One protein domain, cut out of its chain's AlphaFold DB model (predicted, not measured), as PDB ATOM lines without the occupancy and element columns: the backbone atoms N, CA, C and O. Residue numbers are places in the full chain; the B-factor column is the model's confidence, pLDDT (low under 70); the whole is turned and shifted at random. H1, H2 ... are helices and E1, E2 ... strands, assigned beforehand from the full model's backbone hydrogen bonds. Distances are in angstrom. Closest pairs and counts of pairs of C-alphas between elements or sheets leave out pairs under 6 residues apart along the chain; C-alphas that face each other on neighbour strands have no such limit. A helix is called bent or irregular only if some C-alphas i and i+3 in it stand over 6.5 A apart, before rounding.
ATOM      1  N   SER A 154     146.592 145.566 157.461       79.00
ATOM      2  CA  SER A 154     145.954 144.463 158.195       79.00
ATOM      3  C   SER A 154     145.227 144.927 159.452       79.00
ATOM      4  O   SER A 154     144.243 144.300 159.848       79.00
ATOM      5  N   ASP A 155     145.683 146.029 160.041       81.94
ATOM      6  CA  ASP A 155     145.137 146.569 161.281       81.94
ATOM      7  C   ASP A 155     143.840 147.338 161.018       81.94
ATOM      8  O   ASP A 155     143.099 147.616 161.946       81.94
ATOM      9  N   MET A 156     143.503 147.592 159.748       85.25
ATOM     10  CA  MET A 156     142.311 148.317 159.293       85.25
ATOM     11  C   MET A 156     141.277 147.409 158.606       85.25
ATOM     12  O   MET A 156     140.438 147.875 157.838       85.25
ATOM     13  N   LYS A 157     141.325 146.092 158.846       79.25
ATOM     14  CA  LYS A 157     140.553 145.086 158.088       79.25
ATOM     15  C   LYS A 157     139.026 145.272 158.102       79.25
ATOM     16  O   LYS A 157     138.365 144.833 157.163       79.25
ATOM     17  N   GLU A 158     138.466 145.880 159.151       82.25
ATOM     18  CA  GLU A 158     137.017 146.117 159.276       82.25
ATOM     19  C   GLU A 158     136.595 147.535 158.863       82.25
ATOM     20  O   GLU A 158     135.393 147.821 158.797       82.25
ATOM     21  N   LEU A 159     137.562 148.420 158.594       85.44
ATOM     22  CA  LEU A 159     137.312 149.777 158.121       85.44
ATOM     23  C   LEU A 159     136.919 149.764 156.641       85.44
ATOM     24  O   LEU A 159     137.251 148.856 155.875       85.44
ATOM     25  N   ASP A 160     136.170 150.783 156.226       85.06
ATOM     26  CA  ASP A 160     135.889 150.976 154.809       85.06
ATOM     27  C   ASP A 160     137.130 151.491 154.073       85.06
ATOM     28  O   ASP A 160     137.893 152.285 154.625       85.06
ATOM     29  N   ASN A 161     137.301 151.088 152.811       84.19
ATOM     30  CA  ASN A 161     138.466 151.470 152.012       84.19
ATOM     31  C   ASN A 161     138.654 152.989 151.950       84.19
ATOM     32  O   ASN A 161     139.787 153.441 151.976       84.19
ATOM     33  N   ALA A 162     137.570 153.775 151.937       87.94
ATOM     34  CA  ALA A 162     137.672 155.234 151.937       87.94
ATOM     35  C   ALA A 162     138.415 155.783 153.173       87.94
ATOM     36  O   ALA A 162     139.189 156.730 153.053       87.94
ATOM     37  N   ILE A 163     138.213 155.177 154.348       91.62
ATOM     38  CA  ILE A 163     138.898 155.567 155.589       91.62
ATOM     39  C   ILE A 163     140.343 155.067 155.564       91.62
ATOM     40  O   ILE A 163     141.260 155.827 155.866       91.62
ATOM     41  N   SER A 164     140.561 153.812 155.167       91.25
ATOM     42  CA  SER A 164     141.907 153.231 155.095       91.25
ATOM     43  C   SER A 164     142.802 153.971 154.092       91.25
ATOM     44  O   SER A 164     143.972 154.227 154.375       91.25
ATOM     45  N   ASP A 165     142.254 154.367 152.941       91.50
ATOM     46  CA  ASP A 165     142.956 155.162 151.934       91.50
ATOM     47  C   ASP A 165     143.306 156.554 152.484       91.50
ATOM     48  O   ASP A 165     144.451 156.986 152.346       91.50
ATOM     49  N   TRP A 166     142.375 157.214 153.190       95.12
ATOM     50  CA  TRP A 166     142.632 158.493 153.865       95.12
ATOM     51  C   TRP A 166     143.798 158.400 154.859       95.12
ATOM     52  O   TRP A 166     144.730 159.199 154.775       95.12
ATOM     53  N   VAL A 167     143.814 157.395 155.743       96.44
ATOM     54  CA  VAL A 167     144.912 157.174 156.709       96.44
ATOM     55  C   VAL A 167     146.266 157.065 155.996       96.44
ATOM     56  O   VAL A 167     147.245 157.714 156.375       96.44
ATOM     57  N   ILE A 168     146.320 156.282 154.920       95.25
ATOM     58  CA  ILE A 168     147.555 155.998 154.181       95.25
ATOM     59  C   ILE A 168     148.029 157.223 153.393       95.25
ATOM     60  O   ILE A 168     149.230 157.495 153.322       95.25
ATOM     61  N   GLU A 169     147.110 157.988 152.808       96.19
ATOM     62  CA  GLU A 169     147.426 159.248 152.135       96.19
ATOM     63  C   GLU A 169     147.981 160.293 153.106       96.19
ATOM     64  O   GLU A 169     148.964 160.970 152.782       96.19
ATOM     65  N   VAL A 170     147.412 160.387 154.311       97.00
ATOM     66  CA  VAL A 170     147.890 161.301 155.355       97.00
ATOM     67  C   VAL A 170     149.305 160.942 155.791       97.00
ATOM     68  O   VAL A 170     150.177 161.818 155.802       97.00
ATOM     69  N   TYR A 171     149.585 159.659 156.028       96.31
ATOM     70  CA  TYR A 171     150.944 159.212 156.324       96.31
ATOM     71  C   TYR A 171     151.917 159.541 155.184       96.31
ATOM     72  O   TYR A 171     152.998 160.090 155.411       96.31
ATOM     73  N   ARG A 172     151.539 159.272 153.929       95.25
ATOM     74  CA  ARG A 172     152.394 159.551 152.764       95.25
ATOM     75  C   ARG A 172     152.705 161.038 152.598       95.25
ATOM     76  O   ARG A 172     153.847 161.371 152.285       95.25
ATOM     77  N   LYS A 173     151.713 161.917 152.779       96.12
ATOM     78  CA  LYS A 173     151.850 163.362 152.539       96.12
ATOM     79  C   LYS A 173     152.476 164.104 153.721       96.12
ATOM     80  O   LYS A 173     153.300 164.988 153.500       96.12
ATOM     81  N   TYR A 174     152.100 163.756 154.950       94.44
ATOM     82  CA  TYR A 174     152.452 164.530 156.148       94.44
ATOM     83  C   TYR A 174     153.348 163.779 157.132       94.44
ATOM     84  O   TYR A 174     153.855 164.404 158.059       94.44
ATOM     85  N   LYS A 175     153.569 162.471 156.934       93.94
ATOM     86  CA  LYS A 175     154.251 161.598 157.905       93.94
ATOM     87  C   LYS A 175     153.589 161.635 159.286       93.94
ATOM     88  O   LYS A 175     154.270 161.681 160.301       93.94
ATOM     89  N   VAL A 176     152.257 161.612 159.280       95.56
ATOM     90  CA  VAL A 176     151.394 161.510 160.462       95.56
ATOM     91  C   VAL A 176     150.651 160.183 160.392       95.56
ATOM     92  O   VAL A 176     150.052 159.879 159.359       95.56
ATOM     93  N   ASP A 177     150.683 159.416 161.476       95.62
ATOM     94  CA  ASP A 177     149.914 158.183 161.605       95.62
ATOM     95  C   ASP A 177     148.616 158.452 162.383       95.62
ATOM     96  O   ASP A 177     148.599 158.583 163.607       95.62
ATOM     97  N   LEU A 178     147.508 158.568 161.647       97.31
ATOM     98  CA  LEU A 178     146.181 158.758 162.239       97.31
ATOM     99  C   LEU A 178     145.679 157.519 162.978       97.31
ATOM    100  O   LEU A 178     144.839 157.642 163.871       97.31
ATOM    101  N   LEU A 179     146.161 156.343 162.585       95.31
ATOM    102  CA  LEU A 179     145.766 155.077 163.170       95.31
ATOM    103  C   LEU A 179     146.363 154.959 164.577       95.31
ATOM    104  O   LEU A 179     145.623 154.745 165.536       95.31
ATOM    105  N   ASP A 180     147.667 155.210 164.712       94.81
ATOM    106  CA  ASP A 180     148.350 155.244 166.012       94.81
ATOM    107  C   ASP A 180     147.787 156.344 166.929       94.81
ATOM    108  O   ASP A 180     147.482 156.096 168.097       94.81
ATOM    109  N   TYR A 181     147.515 157.535 166.379       96.69
ATOM    110  CA  TYR A 181     146.865 158.606 167.137       96.69
ATOM    111  C   TYR A 181     145.498 158.181 167.699       96.69
ATOM    112  O   TYR A 181     145.229 158.351 168.891       96.69
ATOM    113  N   ALA A 182     144.630 157.598 166.866       97.75
ATOM    114  CA  ALA A 182     143.312 157.138 167.299       97.75
ATOM    115  C   ALA A 182     143.404 156.033 168.362       97.75
ATOM    116  O   ALA A 182     142.657 156.061 169.345       97.75
ATOM    117  N   ARG A 183     144.360 155.108 168.207       96.06
ATOM    118  CA  ARG A 183     144.665 154.066 169.191       96.06
ATOM    119  C   ARG A 183     145.088 154.665 170.530       96.06
ATOM    120  O   ARG A 183     144.556 154.277 171.566       96.06
ATOM    121  N   GLY A 184     145.974 155.661 170.514       95.62
ATOM    122  CA  GLY A 184     146.415 156.373 171.713       95.62
ATOM    123  C   GLY A 184     145.274 157.093 172.440       95.62
ATOM    124  O   GLY A 184     145.209 157.072 173.670       95.62
ATOM    125  N   ILE A 185     144.333 157.699 171.706       97.19
ATOM    126  CA  ILE A 185     143.125 158.289 172.305       97.19
ATOM    127  C   ILE A 185     142.240 157.214 172.940       97.19
ATOM    128  O   ILE A 185     141.802 157.389 174.080       97.19
ATOM    129  N   SER A 186     141.998 156.109 172.234       97.69
ATOM    130  CA  SER A 186     141.206 154.991 172.751       97.69
ATOM    131  C   SER A 186     141.803 154.435 174.048       97.69
ATOM    132  O   SER A 186     141.117 154.353 175.070       97.69
ATOM    133  N   TYR A 187     143.123 154.227 174.067       96.44
ATOM    134  CA  TYR A 187     143.849 153.752 175.241       96.44
ATOM    135  C   TYR A 187     143.762 154.717 176.436       96.44
ATOM    136  O   TYR A 187     143.549 154.286 177.569       96.44
ATOM    137  N   LYS A 188     143.821 156.039 176.212       95.50
ATOM    138  CA  LYS A 188     143.605 157.038 177.282       95.50
ATOM    139  C   LYS A 188     142.213 156.914 177.913       95.50
ATOM    140  O   LYS A 188     142.050 157.149 179.112       95.50
ATOM    141  N   PHE A 189     141.194 156.570 177.125       96.56
ATOM    142  CA  PHE A 189     139.861 156.271 177.653       96.56
ATOM    143  C   PHE A 189     139.841 154.933 178.392       96.56
ATOM    144  O   PHE A 189     139.238 154.853 179.461       96.56
ATOM    145  N   TYR A 190     140.538 153.922 177.880       96.25
ATOM    146  CA  TYR A 190     140.665 152.628 178.543       96.25
ATOM    147  C   TYR A 190     141.274 152.784 179.941       96.25
ATOM    148  O   TYR A 190     140.642 152.399 180.923       96.25
ATOM    149  N   GLU A 191     142.418 153.465 180.065       96.12
ATOM    150  CA  GLU A 191     143.074 153.721 181.357       96.12
ATOM    151  C   GLU A 191     142.179 154.488 182.339       96.12
ATOM    152  O   GLU A 191     142.266 154.312 183.555       96.12
ATOM    153  N   LYS A 192     141.319 155.369 181.820       96.31
ATOM    154  CA  LYS A 192     140.445 156.208 182.639       96.31
ATOM    155  C   LYS A 192     139.181 155.487 183.111       96.31
ATOM    156  O   LYS A 192     138.666 155.832 184.177       96.31
ATOM    157  N   TYR A 193     138.639 154.572 182.310       95.88
ATOM    158  CA  TYR A 193     137.288 154.038 182.505       95.88
ATOM    159  C   TYR A 193     137.204 152.516 182.665       95.88
ATOM    160  O   TYR A 193     136.126 152.024 183.010       95.88
ATOM    161  N   VAL A 194     138.283 151.769 182.426       94.81
ATOM    162  CA  VAL A 194     138.304 150.311 182.581       94.81
ATOM    163  C   VAL A 194     139.051 149.932 183.854       94.81
ATOM    164  O   VAL A 194     140.253 150.145 183.978       94.81
ATOM    165  N   ASP A 195     138.337 149.317 184.795       94.69
ATOM    166  CA  ASP A 195     138.939 148.790 186.022       94.69
ATOM    167  C   ASP A 195     139.500 147.383 185.805       94.69
ATOM    168  O   ASP A 195     139.028 146.633 184.945       94.69
ATOM    169  N   HIS A 196     140.513 147.010 186.591       93.19
ATOM    170  CA  HIS A 196     141.159 145.698 186.519       93.19
ATOM    171  C   HIS A 196     141.059 144.984 187.866       93.19
ATOM    172  O   HIS A 196     141.615 145.439 188.868       93.19
ATOM    173  N   GLU A 197     140.392 143.835 187.881       92.69
ATOM    174  CA  GLU A 197     140.257 142.994 189.070       92.69
ATOM    175  C   GLU A 197     140.824 141.597 188.802       92.69
ATOM    176  O   GLU A 197     140.660 141.046 187.720       92.69
ATOM    177  N   TYR A 198     141.502 141.001 189.785       93.19
ATOM    178  CA  TYR A 198     142.001 139.629 189.681       93.19
ATOM    179  C   TYR A 198     141.361 138.746 190.745       93.19
ATOM    180  O   TYR A 198     141.615 138.916 191.943       93.19
ATOM    181  N   ASP A 199     140.576 137.767 190.305       89.75
ATOM    182  CA  ASP A 199     140.047 136.730 191.177       89.75
ATOM    183  C   ASP A 199     141.060 135.590 191.312       89.75
ATOM    184  O   ASP A 199     141.311 134.805 190.397       89.75
ATOM    185  N   ARG A 200     141.625 135.475 192.515       91.00
ATOM    186  CA  ARG A 200     142.598 134.433 192.859       91.00
ATOM    187  C   ARG A 200     142.001 133.028 192.893       91.00
ATOM    188  O   ARG A 200     142.768 132.077 192.794       91.00
ATOM    189  N   GLN A 201     140.692 132.879 193.098       90.44
ATOM    190  CA  GLN A 201     140.046 131.565 193.177       90.44
ATOM    191  C   GLN A 201     139.875 130.950 191.792       90.44
ATOM    192  O   GLN A 201     140.088 129.751 191.618       90.44
ATOM    193  N   THR A 202     139.501 131.775 190.815       87.31
ATOM    194  CA  THR A 202     139.286 131.362 189.424       87.31
ATOM    195  C   THR A 202     140.495 131.628 188.526       87.31
ATOM    196  O   THR A 202     140.469 131.262 187.355       87.31
ATOM    197  N   GLU A 203     141.555 132.249 189.056       90.06
ATOM    198  CA  GLU A 203     142.730 132.720 188.303       90.06
ATOM    199  C   GLU A 203     142.349 133.591 187.093       90.06
ATOM    200  O   GLU A 203     142.962 133.495 186.025       90.06
ATOM    201  N   THR A 204     141.318 134.422 187.256       89.25
ATOM    202  CA  THR A 204     140.711 135.205 186.173       89.25
ATOM    203  C   THR A 204     140.913 136.701 186.396       89.25
ATOM    204  O   THR A 204     140.678 137.222 187.485       89.25
ATOM    205  N   PHE A 205     141.363 137.389 185.351       90.06
ATOM    206  CA  PHE A 205     141.436 138.841 185.247       90.06
ATOM    207  C   PHE A 205     140.137 139.370 184.647       90.06
ATOM    208  O   PHE A 205     139.734 138.938 183.571       90.06
ATOM    209  N   TYR A 206     139.511 140.318 185.324       89.19
ATOM    210  CA  TYR A 206     138.310 141.003 184.881       89.19
ATOM    211  C   TYR A 206     138.657 142.425 184.458       89.19
ATOM    212  O   TYR A 206     139.264 143.173 185.227       89.19
ATOM    213  N   TYR A 207     138.233 142.788 183.253       90.88
ATOM    214  CA  TYR A 207     138.330 144.131 182.694       90.88
ATOM    215  C   TYR A 207     136.929 144.735 182.682       90.88
ATOM    216  O   TYR A 207     136.076 144.319 181.898       90.88
ATOM    217  N   ILE A 208     136.661 145.660 183.600       91.19
ATOM    218  CA  ILE A 208     135.313 146.172 183.862       91.19
ATOM    219  C   ILE A 208     135.182 147.563 183.247       91.19
ATOM    220  O   ILE A 208     135.632 148.554 183.822       91.19
ATOM    221  N   ASN A 209     134.541 147.645 182.083       91.69
ATOM    222  CA  ASN A 209     134.286 148.895 181.385       91.69
ATOM    223  C   ASN A 209     133.129 149.685 182.025       91.69
ATOM    224  O   ASN A 209     131.982 149.220 182.099       91.69
ATOM    225  N   LYS A 210     133.429 150.918 182.445       92.94
ATOM    226  CA  LYS A 210     132.475 151.900 182.988       92.94
ATOM    227  C   LYS A 210     132.112 153.018 182.017       92.94
ATOM    228  O   LYS A 210     131.274 153.857 182.347       92.94
ATOM    229  N   TYR A 211     132.747 153.064 180.852       93.44
ATOM    230  CA  TYR A 211     132.440 154.051 179.834       93.44
ATOM    231  C   TYR A 211     131.218 153.602 179.035       93.44
ATOM    232  O   TYR A 211     131.242 152.578 178.348       93.44
ATOM    233  N   ASP A 212     130.142 154.379 179.135       91.81
ATOM    234  CA  ASP A 212     129.068 154.317 178.153       91.81
ATOM    235  C   ASP A 212     129.584 154.968 176.873       91.81
ATOM    236  O   ASP A 212     130.003 156.121 176.902       91.81
ATOM    237  N   TYR A 213     129.620 154.224 175.781       90.94
ATOM    238  CA  TYR A 213     130.150 154.689 174.499       90.94
ATOM    239  C   TYR A 213     129.130 154.499 173.371       90.94
ATOM    240  O   TYR A 213     129.309 155.040 172.277       90.94
ATOM    241  N   ARG A 214     128.057 153.730 173.612       90.25
ATOM    242  CA  ARG A 214     127.036 153.451 172.603       90.25
ATOM    243  C   ARG A 214     126.032 154.596 172.565       90.25
ATOM    244  O   ARG A 214     125.664 155.148 173.594       90.25
ATOM    245  N   TYR A 215     125.570 154.940 171.363       84.38
ATOM    246  CA  TYR A 215     124.520 155.949 171.140       84.38
ATOM    247  C   TYR A 215     124.805 157.337 171.740       84.38
ATOM    248  O   TYR A 215     123.881 158.105 172.003       84.38
ATOM    249  N   GLN A 216     126.078 157.684 171.938       86.88
ATOM    250  CA  GLN A 216     126.460 159.028 172.357       86.88
ATOM    251  C   GLN A 216     126.567 159.979 171.162       86.88
ATOM    252  O   GLN A 216     126.976 159.607 170.055       86.88
ATOM    253  N   ASP A 217     126.246 161.246 171.414       86.62
ATOM    254  CA  ASP A 217     126.430 162.336 170.449       86.62
ATOM    255  C   ASP A 217     127.888 162.809 170.363       86.62
ATOM    256  O   ASP A 217     128.286 163.440 169.385       86.62
ATOM    257  N   ASN A 218     128.683 162.538 171.402       91.94
ATOM    258  CA  ASN A 218     130.069 162.985 171.521       91.94
ATOM    259  C   ASN A 218     130.955 161.911 172.181       91.94
ATOM    260  O   ASN A 218     131.540 162.175 173.239       91.94
ATOM    261  N   PRO A 219     131.037 160.693 171.612       94.00
ATOM    262  CA  PRO A 219     131.904 159.666 172.164       94.00
ATOM    263  C   PRO A 219     133.362 160.145 172.130       94.00
ATOM    264  O   PRO A 219     133.764 160.930 171.269       94.00
ATOM    265  N   PHE A 220     134.143 159.726 173.119       96.25
ATOM    266  CA  PHE A 220     135.551 160.086 173.299       96.25
ATOM    267  C   PHE A 220     135.842 161.595 173.401       96.25
ATOM    268  O   PHE A 220     136.989 162.021 173.281       96.25
ATOM    269  N   ASN A 221     134.820 162.427 173.640       95.56
ATOM    270  CA  ASN A 221     134.909 163.886 173.517       95.56
ATOM    271  C   ASN A 221     135.438 164.345 172.145       95.56
ATOM    272  O   ASN A 221     136.186 165.323 172.053       95.56
ATOM    273  N   ILE A 222     135.040 163.655 171.072       96.19
ATOM    274  CA  ILE A 222     135.492 163.937 169.705       96.19
ATOM    275  C   ILE A 222     135.293 165.396 169.279       96.19
ATOM    276  O   ILE A 222     136.096 165.926 168.517       96.19
ATOM    277  N   ASN A 223     134.266 166.087 169.787       96.81
ATOM    278  CA  ASN A 223     134.056 167.514 169.539       96.81
ATOM    279  C   ASN A 223     135.277 168.348 169.937       96.81
ATOM    280  O   ASN A 223     135.709 169.207 169.169       96.81
ATOM    281  N   ASP A 224     135.837 168.094 171.117       97.19
ATOM    282  CA  ASP A 224     136.971 168.862 171.622       97.19
ATOM    283  C   ASP A 224     138.249 168.483 170.872       97.19
ATOM    284  O   ASP A 224     138.984 169.370 170.439       97.19
ATOM    285  N   ILE A 225     138.464 167.183 170.637       97.12
ATOM    286  CA  ILE A 225     139.591 166.665 169.846       97.12
ATOM    287  C   ILE A 225     139.608 167.302 168.453       97.12
ATOM    288  O   ILE A 225     140.618 167.866 168.022       97.12
ATOM    289  N   TYR A 226     138.466 167.275 167.768       97.12
ATOM    290  CA  TYR A 226     138.310 167.857 166.446       97.12
ATOM    291  C   TYR A 226     138.516 169.371 166.470       97.12
ATOM    292  O   TYR A 226     139.287 169.898 165.676       97.12
ATOM    293  N   ASN A 227     137.894 170.096 167.404       97.25
ATOM    294  CA  ASN A 227     138.020 171.554 167.464       97.25
ATOM    295  C   ASN A 227     139.457 172.023 167.723       97.25
ATOM    296  O   ASN A 227     139.862 173.049 167.175       97.25
ATOM    297  N   ARG A 228     140.238 171.278 168.512       95.81
ATOM    298  CA  ARG A 228     141.661 171.572 168.727       95.81
ATOM    299  C   ARG A 228     142.500 171.323 167.475       95.81
ATOM    300  O   ARG A 228     143.442 172.075 167.239       95.81
ATOM    301  N   ASN A 229     142.139 170.341 166.643       96.56
ATOM    302  CA  ASN A 229     142.968 169.871 165.525       96.56
ATOM    303  C   ASN A 229     142.441 170.199 164.120       96.56
ATOM    304  O   ASN A 229     143.169 170.012 163.151       96.56
ATOM    305  N   ARG A 230     141.242 170.774 163.980       96.31
ATOM    306  CA  ARG A 230     140.614 171.138 162.690       96.31
ATOM    307  C   ARG A 230     141.403 172.132 161.837       96.31
ATOM    308  O   ARG A 230     141.064 172.357 160.688       96.31
ATOM    309  N   HIS A 231     142.417 172.778 162.410       94.94
ATOM    310  CA  HIS A 231     143.330 173.651 161.675       94.94
ATOM    311  C   HIS A 231     144.339 172.861 160.822       94.94
ATOM    312  O   HIS A 231     145.025 173.454 159.993       94.94
ATOM    313  N   ARG A 232     144.452 171.543 161.029       95.75
ATOM    314  CA  ARG A 232     145.287 170.642 160.234       95.75
ATOM    315  C   ARG A 232     144.515 170.212 158.992       95.75
ATOM    316  O   ARG A 232     143.398 169.710 159.106       95.75
ATOM    317  N   GLU A 233     145.134 170.356 157.820       95.88
ATOM    318  CA  GLU A 233     144.489 170.118 156.517       95.88
ATOM    319  C   GLU A 233     143.843 168.734 156.396       95.88
ATOM    320  O   GLU A 233     142.817 168.587 155.748       95.88
ATOM    321  N   PHE A 234     144.444 167.715 157.013       96.19
ATOM    322  CA  PHE A 234     143.957 166.339 156.949       96.19
ATOM    323  C   PHE A 234     142.881 165.992 157.987       96.19
ATOM    324  O   PHE A 234     142.281 164.928 157.880       96.19
ATOM    325  N   ILE A 235     142.652 166.850 158.989       96.94
ATOM    326  CA  ILE A 235     141.573 166.687 159.976       96.94
ATOM    327  C   ILE A 235     140.340 167.485 159.563       96.94
ATOM    328  O   ILE A 235     139.225 167.065 159.863       96.94
ATOM    329  N   ASP A 236     140.508 168.633 158.898       95.75
ATOM    330  CA  ASP A 236     139.374 169.458 158.476       95.75
ATOM    331  C   ASP A 236     138.370 168.645 157.641       95.75
ATOM    332  O   ASP A 236     138.742 167.853 156.784       95.75
ATOM    333  N   GLY A 237     137.080 168.791 157.943       93.19
ATOM    334  CA  GLY A 237     136.021 167.958 157.355       93.19
ATOM    335  C   GLY A 237     135.966 166.469 157.760       93.19
ATOM    336  O   GLY A 237     134.957 165.842 157.461       93.19
ATOM    337  N   HIS A 238     136.949 165.911 158.481       95.38
ATOM    338  CA  HIS A 238     137.061 164.466 158.779       95.38
ATOM    339  C   HIS A 238     136.716 164.077 160.229       95.38
ATOM    340  O   HIS A 238     137.313 163.177 160.827       95.38
ATOM    341  N   LYS A 239     135.768 164.785 160.855       95.75
ATOM    342  CA  LYS A 239     135.416 164.553 162.266       95.75
ATOM    343  C   LYS A 239     134.890 163.136 162.512       95.75
ATOM    344  O   LYS A 239     135.301 162.499 163.479       95.75
ATOM    345  N   GLY A 240     133.943 162.675 161.696       94.69
ATOM    346  CA  GLY A 240     133.311 161.375 161.911       94.69
ATOM    347  C   GLY A 240     134.224 160.216 161.540       94.69
ATOM    348  O   GLY A 240     134.202 159.192 162.213       94.69
ATOM    349  N   GLU A 241     135.071 160.382 160.526       95.31
ATOM    350  CA  GLU A 241     136.098 159.405 160.170       95.31
ATOM    351  C   GLU A 241     137.103 159.242 161.319       95.31
ATOM    352  O   GLU A 241     137.444 158.116 161.676       95.31
ATOM    353  N   LEU A 242     137.501 160.344 161.971       96.75
ATOM    354  CA  LEU A 242     138.341 160.300 163.170       96.75
ATOM    355  C   LEU A 242     137.637 159.622 164.360       96.75
ATOM    356  O   LEU A 242     138.243 158.785 165.025       96.75
ATOM    357  N   GLU A 243     136.359 159.939 164.615       96.56
ATOM    358  CA  GLU A 243     135.538 159.252 165.633       96.56
ATOM    359  C   GLU A 243     135.516 157.738 165.392       96.56
ATOM    360  O   GLU A 243     135.684 156.945 166.319       96.56
ATOM    361  N   MET A 244     135.350 157.344 164.127       95.62
ATOM    362  CA  MET A 244     135.253 155.954 163.713       95.62
ATOM    363  C   MET A 244     136.572 155.195 163.886       95.62
ATOM    364  O   MET A 244     136.527 154.034 164.290       95.62
ATOM    365  N   LEU A 245     137.726 155.833 163.659       96.62
ATOM    366  CA  LEU A 245     139.035 155.247 163.977       96.62
ATOM    367  C   LEU A 245     139.194 154.994 165.483       96.62
ATOM    368  O   LEU A 245     139.649 153.924 165.879       96.62
ATOM    369  N   ILE A 246     138.790 155.946 166.331       97.56
ATOM    370  CA  ILE A 246     138.882 155.789 167.793       97.56
ATOM    371  C   ILE A 246     137.940 154.673 168.261       97.56
ATOM    372  O   ILE A 246     138.353 153.778 168.995       97.56
ATOM    373  N   MET A 247     136.690 154.677 167.784       96.88
ATOM    374  CA  MET A 247     135.715 153.630 168.103       96.88
ATOM    375  C   MET A 247     136.185 152.249 167.631       96.88
ATOM    376  O   MET A 247     135.940 151.252 168.306       96.88
ATOM    377  N   TYR A 248     136.870 152.168 166.490       95.44
ATOM    378  CA  TYR A 248     137.441 150.915 166.009       95.44
ATOM    379  C   TYR A 248     138.427 150.321 167.027       95.44
ATOM    380  O   TYR A 248     138.252 149.178 167.447       95.44
ATOM    381  N   PHE A 249     139.398 151.095 167.515       95.81
ATOM    382  CA  PHE A 249     140.322 150.604 168.545       95.81
ATOM    383  C   PHE A 249     139.620 150.246 169.849       95.81
ATOM    384  O   PHE A 249     139.869 149.176 170.410       95.81
ATOM    385  N   TRP A 250     138.661 151.071 170.260       96.00
ATOM    386  CA  TRP A 250     137.879 150.825 171.461       96.00
ATOM    387  C   TRP A 250     137.199 149.451 171.424       96.00
ATOM    388  O   TRP A 250     137.347 148.644 172.342       96.00
ATOM    389  N   LEU A 251     136.489 149.142 170.336       92.50
ATOM    390  CA  LEU A 251     135.725 147.899 170.222       92.50
ATOM    391  C   LEU A 251     136.592 146.676 169.934       92.50
ATOM    392  O   LEU A 251     136.260 145.586 170.397       92.50
ATOM    393  N   PHE A 252     137.656 146.811 169.143       89.69
ATOM    394  CA  PHE A 252     138.436 145.656 168.696       89.69
ATOM    395  C   PHE A 252     139.591 145.305 169.632       89.69
ATOM    396  O   PHE A 252     139.888 144.112 169.764       89.69
ATOM    397  N   GLU A 253     140.179 146.289 170.315       90.44
ATOM    398  CA  GLU A 253     141.356 146.105 171.170       90.44
ATOM    399  C   GLU A 253     141.070 146.313 172.658       90.44
ATOM    400  O   GLU A 253     141.468 145.473 173.460       90.44
ATOM    401  N   ASP A 254     140.372 147.389 173.027       92.12
ATOM    402  CA  ASP A 254     140.295 147.808 174.434       92.12
ATOM    403  C   ASP A 254     139.194 147.082 175.225       92.12
ATOM    404  O   ASP A 254     139.445 146.547 176.307       92.12
ATOM    405  N   VAL A 255     137.960 147.050 174.701       90.31
ATOM    406  CA  VAL A 255     136.805 146.437 175.396       90.31
ATOM    407  C   VAL A 255     136.264 145.173 174.730       90.31
ATOM    408  O   VAL A 255     135.370 144.531 175.278       90.31
ATOM    409  N   HIS A 256     136.798 144.809 173.560       85.81
ATOM    410  CA  HIS A 256     136.408 143.629 172.771       85.81
ATOM    411  C   HIS A 256     134.898 143.493 172.496       85.81
ATOM    412  O   HIS A 256     134.368 142.385 172.392       85.81
ATOM    413  N   ASP A 257     134.201 144.613 172.313       85.75
ATOM    414  CA  ASP A 257     132.768 144.660 172.002       85.75
ATOM    415  C   ASP A 257     132.505 144.787 170.490       85.75
ATOM    416  O   ASP A 257     131.805 145.671 169.992       85.75
ATOM    417  N   GLN A 258     133.125 143.885 169.728       82.62
ATOM    418  CA  GLN A 258     133.120 143.904 168.259       82.62
ATOM    419  C   GLN A 258     131.713 143.734 167.663       82.62
ATOM    420  O   GLN A 258     131.454 144.187 166.546       82.62
ATOM    421  N   ASP A 259     130.789 143.123 168.411       78.50
ATOM    422  CA  ASP A 259     129.393 142.941 168.007       78.50
ATOM    423  C   ASP A 259     128.703 144.294 167.719       78.50
ATOM    424  O   ASP A 259     127.835 144.364 166.847       78.50
ATOM    425  N   TYR A 260     129.118 145.379 168.388       85.50
ATOM    426  CA  TYR A 260     128.562 146.718 168.173       85.50
ATOM    427  C   TYR A 260     129.045 147.401 166.886       85.50
ATOM    428  O   TYR A 260     128.371 148.298 166.380       85.50
ATOM    429  N   TRP A 261     130.181 146.987 166.314       87.44
ATOM    430  CA  TRP A 261     130.816 147.699 165.196       87.44
ATOM    431  C   TRP A 261     129.863 147.940 164.022       87.44
ATOM    432  O   TRP A 261     129.803 149.020 163.440       87.44
ATOM    433  N   SER A 262     129.068 146.924 163.698       83.44
ATOM    434  CA  SER A 262     128.142 146.977 162.569       83.44
ATOM    435  C   SER A 262     126.988 147.952 162.787       83.44
ATOM    436  O   SER A 262     126.587 148.651 161.857       83.44
ATOM    437  N   GLU A 263     126.468 147.996 164.013       85.25
ATOM    438  CA  GLU A 263     125.461 148.967 164.428       85.25
ATOM    439  C   GLU A 263     126.020 150.384 164.358       85.25
ATOM    440  O   GLU A 263     125.409 151.277 163.776       85.25
ATOM    441  N   TYR A 264     127.222 150.571 164.901       89.38
ATOM    442  CA  TYR A 264     127.889 151.861 164.944       89.38
ATOM    443  C   TYR A 264     128.144 152.425 163.541       89.38
ATOM    444  O   TYR A 264     127.770 153.561 163.260       89.38
ATOM    445  N   VAL A 265     128.689 151.620 162.620       87.38
ATOM    446  CA  VAL A 265     128.889 152.033 161.219       87.38
ATOM    447  C   VAL A 265     127.567 152.463 160.579       87.38
ATOM    448  O   VAL A 265     127.521 153.492 159.903       87.38
ATOM    449  N   LYS A 266     126.480 151.719 160.817       83.56
ATOM    450  CA  LYS A 266     125.148 152.075 160.314       83.56
ATOM    451  C   LYS A 266     124.683 153.424 160.864       83.56
ATOM    452  O   LYS A 266     124.302 154.286 160.075       83.56
ATOM    453  N   LEU A 267     124.766 153.626 162.178       86.50
ATOM    454  CA  LEU A 267     124.401 154.889 162.825       86.50
ATOM    455  C   LEU A 267     125.223 156.063 162.284       86.50
ATOM    456  O   LEU A 267     124.684 157.151 162.088       86.50
ATOM    457  N   CYS A 268     126.512 155.855 162.013       88.38
ATOM    458  CA  CYS A 268     127.365 156.883 161.431       88.38
ATOM    459  C   CYS A 268     126.933 157.257 160.007       88.38
ATOM    460  O   CYS A 268     126.932 158.441 159.673       88.38
ATOM    461  N   ILE A 269     126.517 156.286 159.188       84.31
ATOM    462  CA  ILE A 269     126.000 156.541 157.834       84.31
ATOM    463  C   ILE A 269     124.640 157.249 157.894       84.31
ATOM    464  O   ILE A 269     124.439 158.255 157.221       84.31
ATOM    465  N   GLU A 270     123.702 156.748 158.702       82.00
ATOM    466  CA  GLU A 270     122.328 157.271 158.778       82.00
ATOM    467  C   GLU A 270     122.269 158.704 159.312       82.00
ATOM    468  O   GLU A 270     121.473 159.508 158.835       82.00
ATOM    469  N   ASN A 271     123.155 159.045 160.247       85.00
ATOM    470  CA  ASN A 271     123.250 160.395 160.798       85.00
ATOM    471  C   ASN A 271     124.182 161.314 159.990       85.00
ATOM    472  O   ASN A 271     124.475 162.421 160.442       85.00
ATOM    473  N   GLY A 272     124.697 160.859 158.840       83.50
ATOM    474  CA  GLY A 272     125.631 161.628 158.015       83.50
ATOM    475  C   GLY A 272     126.923 162.011 158.746       83.50
ATOM    476  O   GLY A 272     127.523 163.033 158.427       83.50
TER     477      GLY A 272
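Overview. This is residues 154 to 272 of the 552 residues of an uncharacterized protein of Clostridium algidicarnis (UniProt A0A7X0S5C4). A small helical body is built round H4, which crosses H2 face on and is covered by H5 folding back along it, with H3 on another side and H1 across the first end of H2; from the far end of H2 the strand hairpin E1 and E2 runs out as an arm, its tip at residues 199 to 204 standing free. The arm makes much of the length: the C-alphas span 53 by 31 by 28 A, an elongated outline. The printed part has 119 residues, with five named helices and two named strands in the order H1 H2 E1 E2 H3 H4 H5; the class is mostly helix, and the sheet E1 - E2 is antiparallel. The whole is compact, with a radius of gyration of the C-alphas of 15.5 A.

Along the chain. H1 is residues 161 to 174, 19.6 A long from its first C-alpha at (138.466, 151.470, 152.012). H2, residues 178 to 193, is 22.6 A long. E1, residues 194 to 199, and E2, residues 204 to 209, measure 16.2 A and 15.9 A; C-alpha 199 is at (140.047, 136.730, 191.177). H3 is residues 219 to 229, 16.5 A long. H4, residues 239 to 254, is 21.3 A long and neither bent nor irregular, but only just: C-alphas 251 and 254 are 6.2 A apart. H5, residues 258 to 270, is 19.6 A long and ends with C-alpha 270 at (122.328, 157.271, 158.778). H3 is irregular, with C-alphas 220 and 223 8.5 A apart, and H5 only just, with C-alphas 259 and 262 6.9 A apart.

Arrangement. H2 and H4 are the hubs, touching three helices each. They touch each other at a steep tilt of 59 degrees, the same way; their closest C-alphas, of Ala 182 and Ile 246, are 4.7 A apart. H4 and H5 form a helical hairpin at a shallow tilt of 10 degrees, opposite ways, closest at the C-alphas of Leu 251 and Gln 258, 5.2 A. H3 touches residues 239 to 246 of H4 at a steep tilt of 45 degrees, closest at the C-alphas of Tyr 226 and Lys 239, 6.1 A. H2 and H3 only just touch, with 3 pairs of C-alphas within 8 A, closest at Phe 189 and Phe 220, 7.2 A. H1 touches H2 with residues 167 to 171 alone, about perpendicular at 74 degrees, closest at the C-alphas of Val 167 and Leu 178, 5.9 A. In the hairpin E1 and E2, N 197 and O 206, 3.0 A, and N 206 and O 197, 2.8 A, are within hydrogen-bond range. Every O i to N i+4 pair is within range in H1, H2 and H4; in H3 it is 5 of 7 and in H5 7 of 9. H1 and H5 are apart.

Size, cuts and confidence. The two C-alphas farthest apart, of Gln 201 and Glu 233, are 53.4 A from each other. The printed part has no cut and no long link. Mean pLDDT of the printed part is 92.1, and no printed residue is under 70.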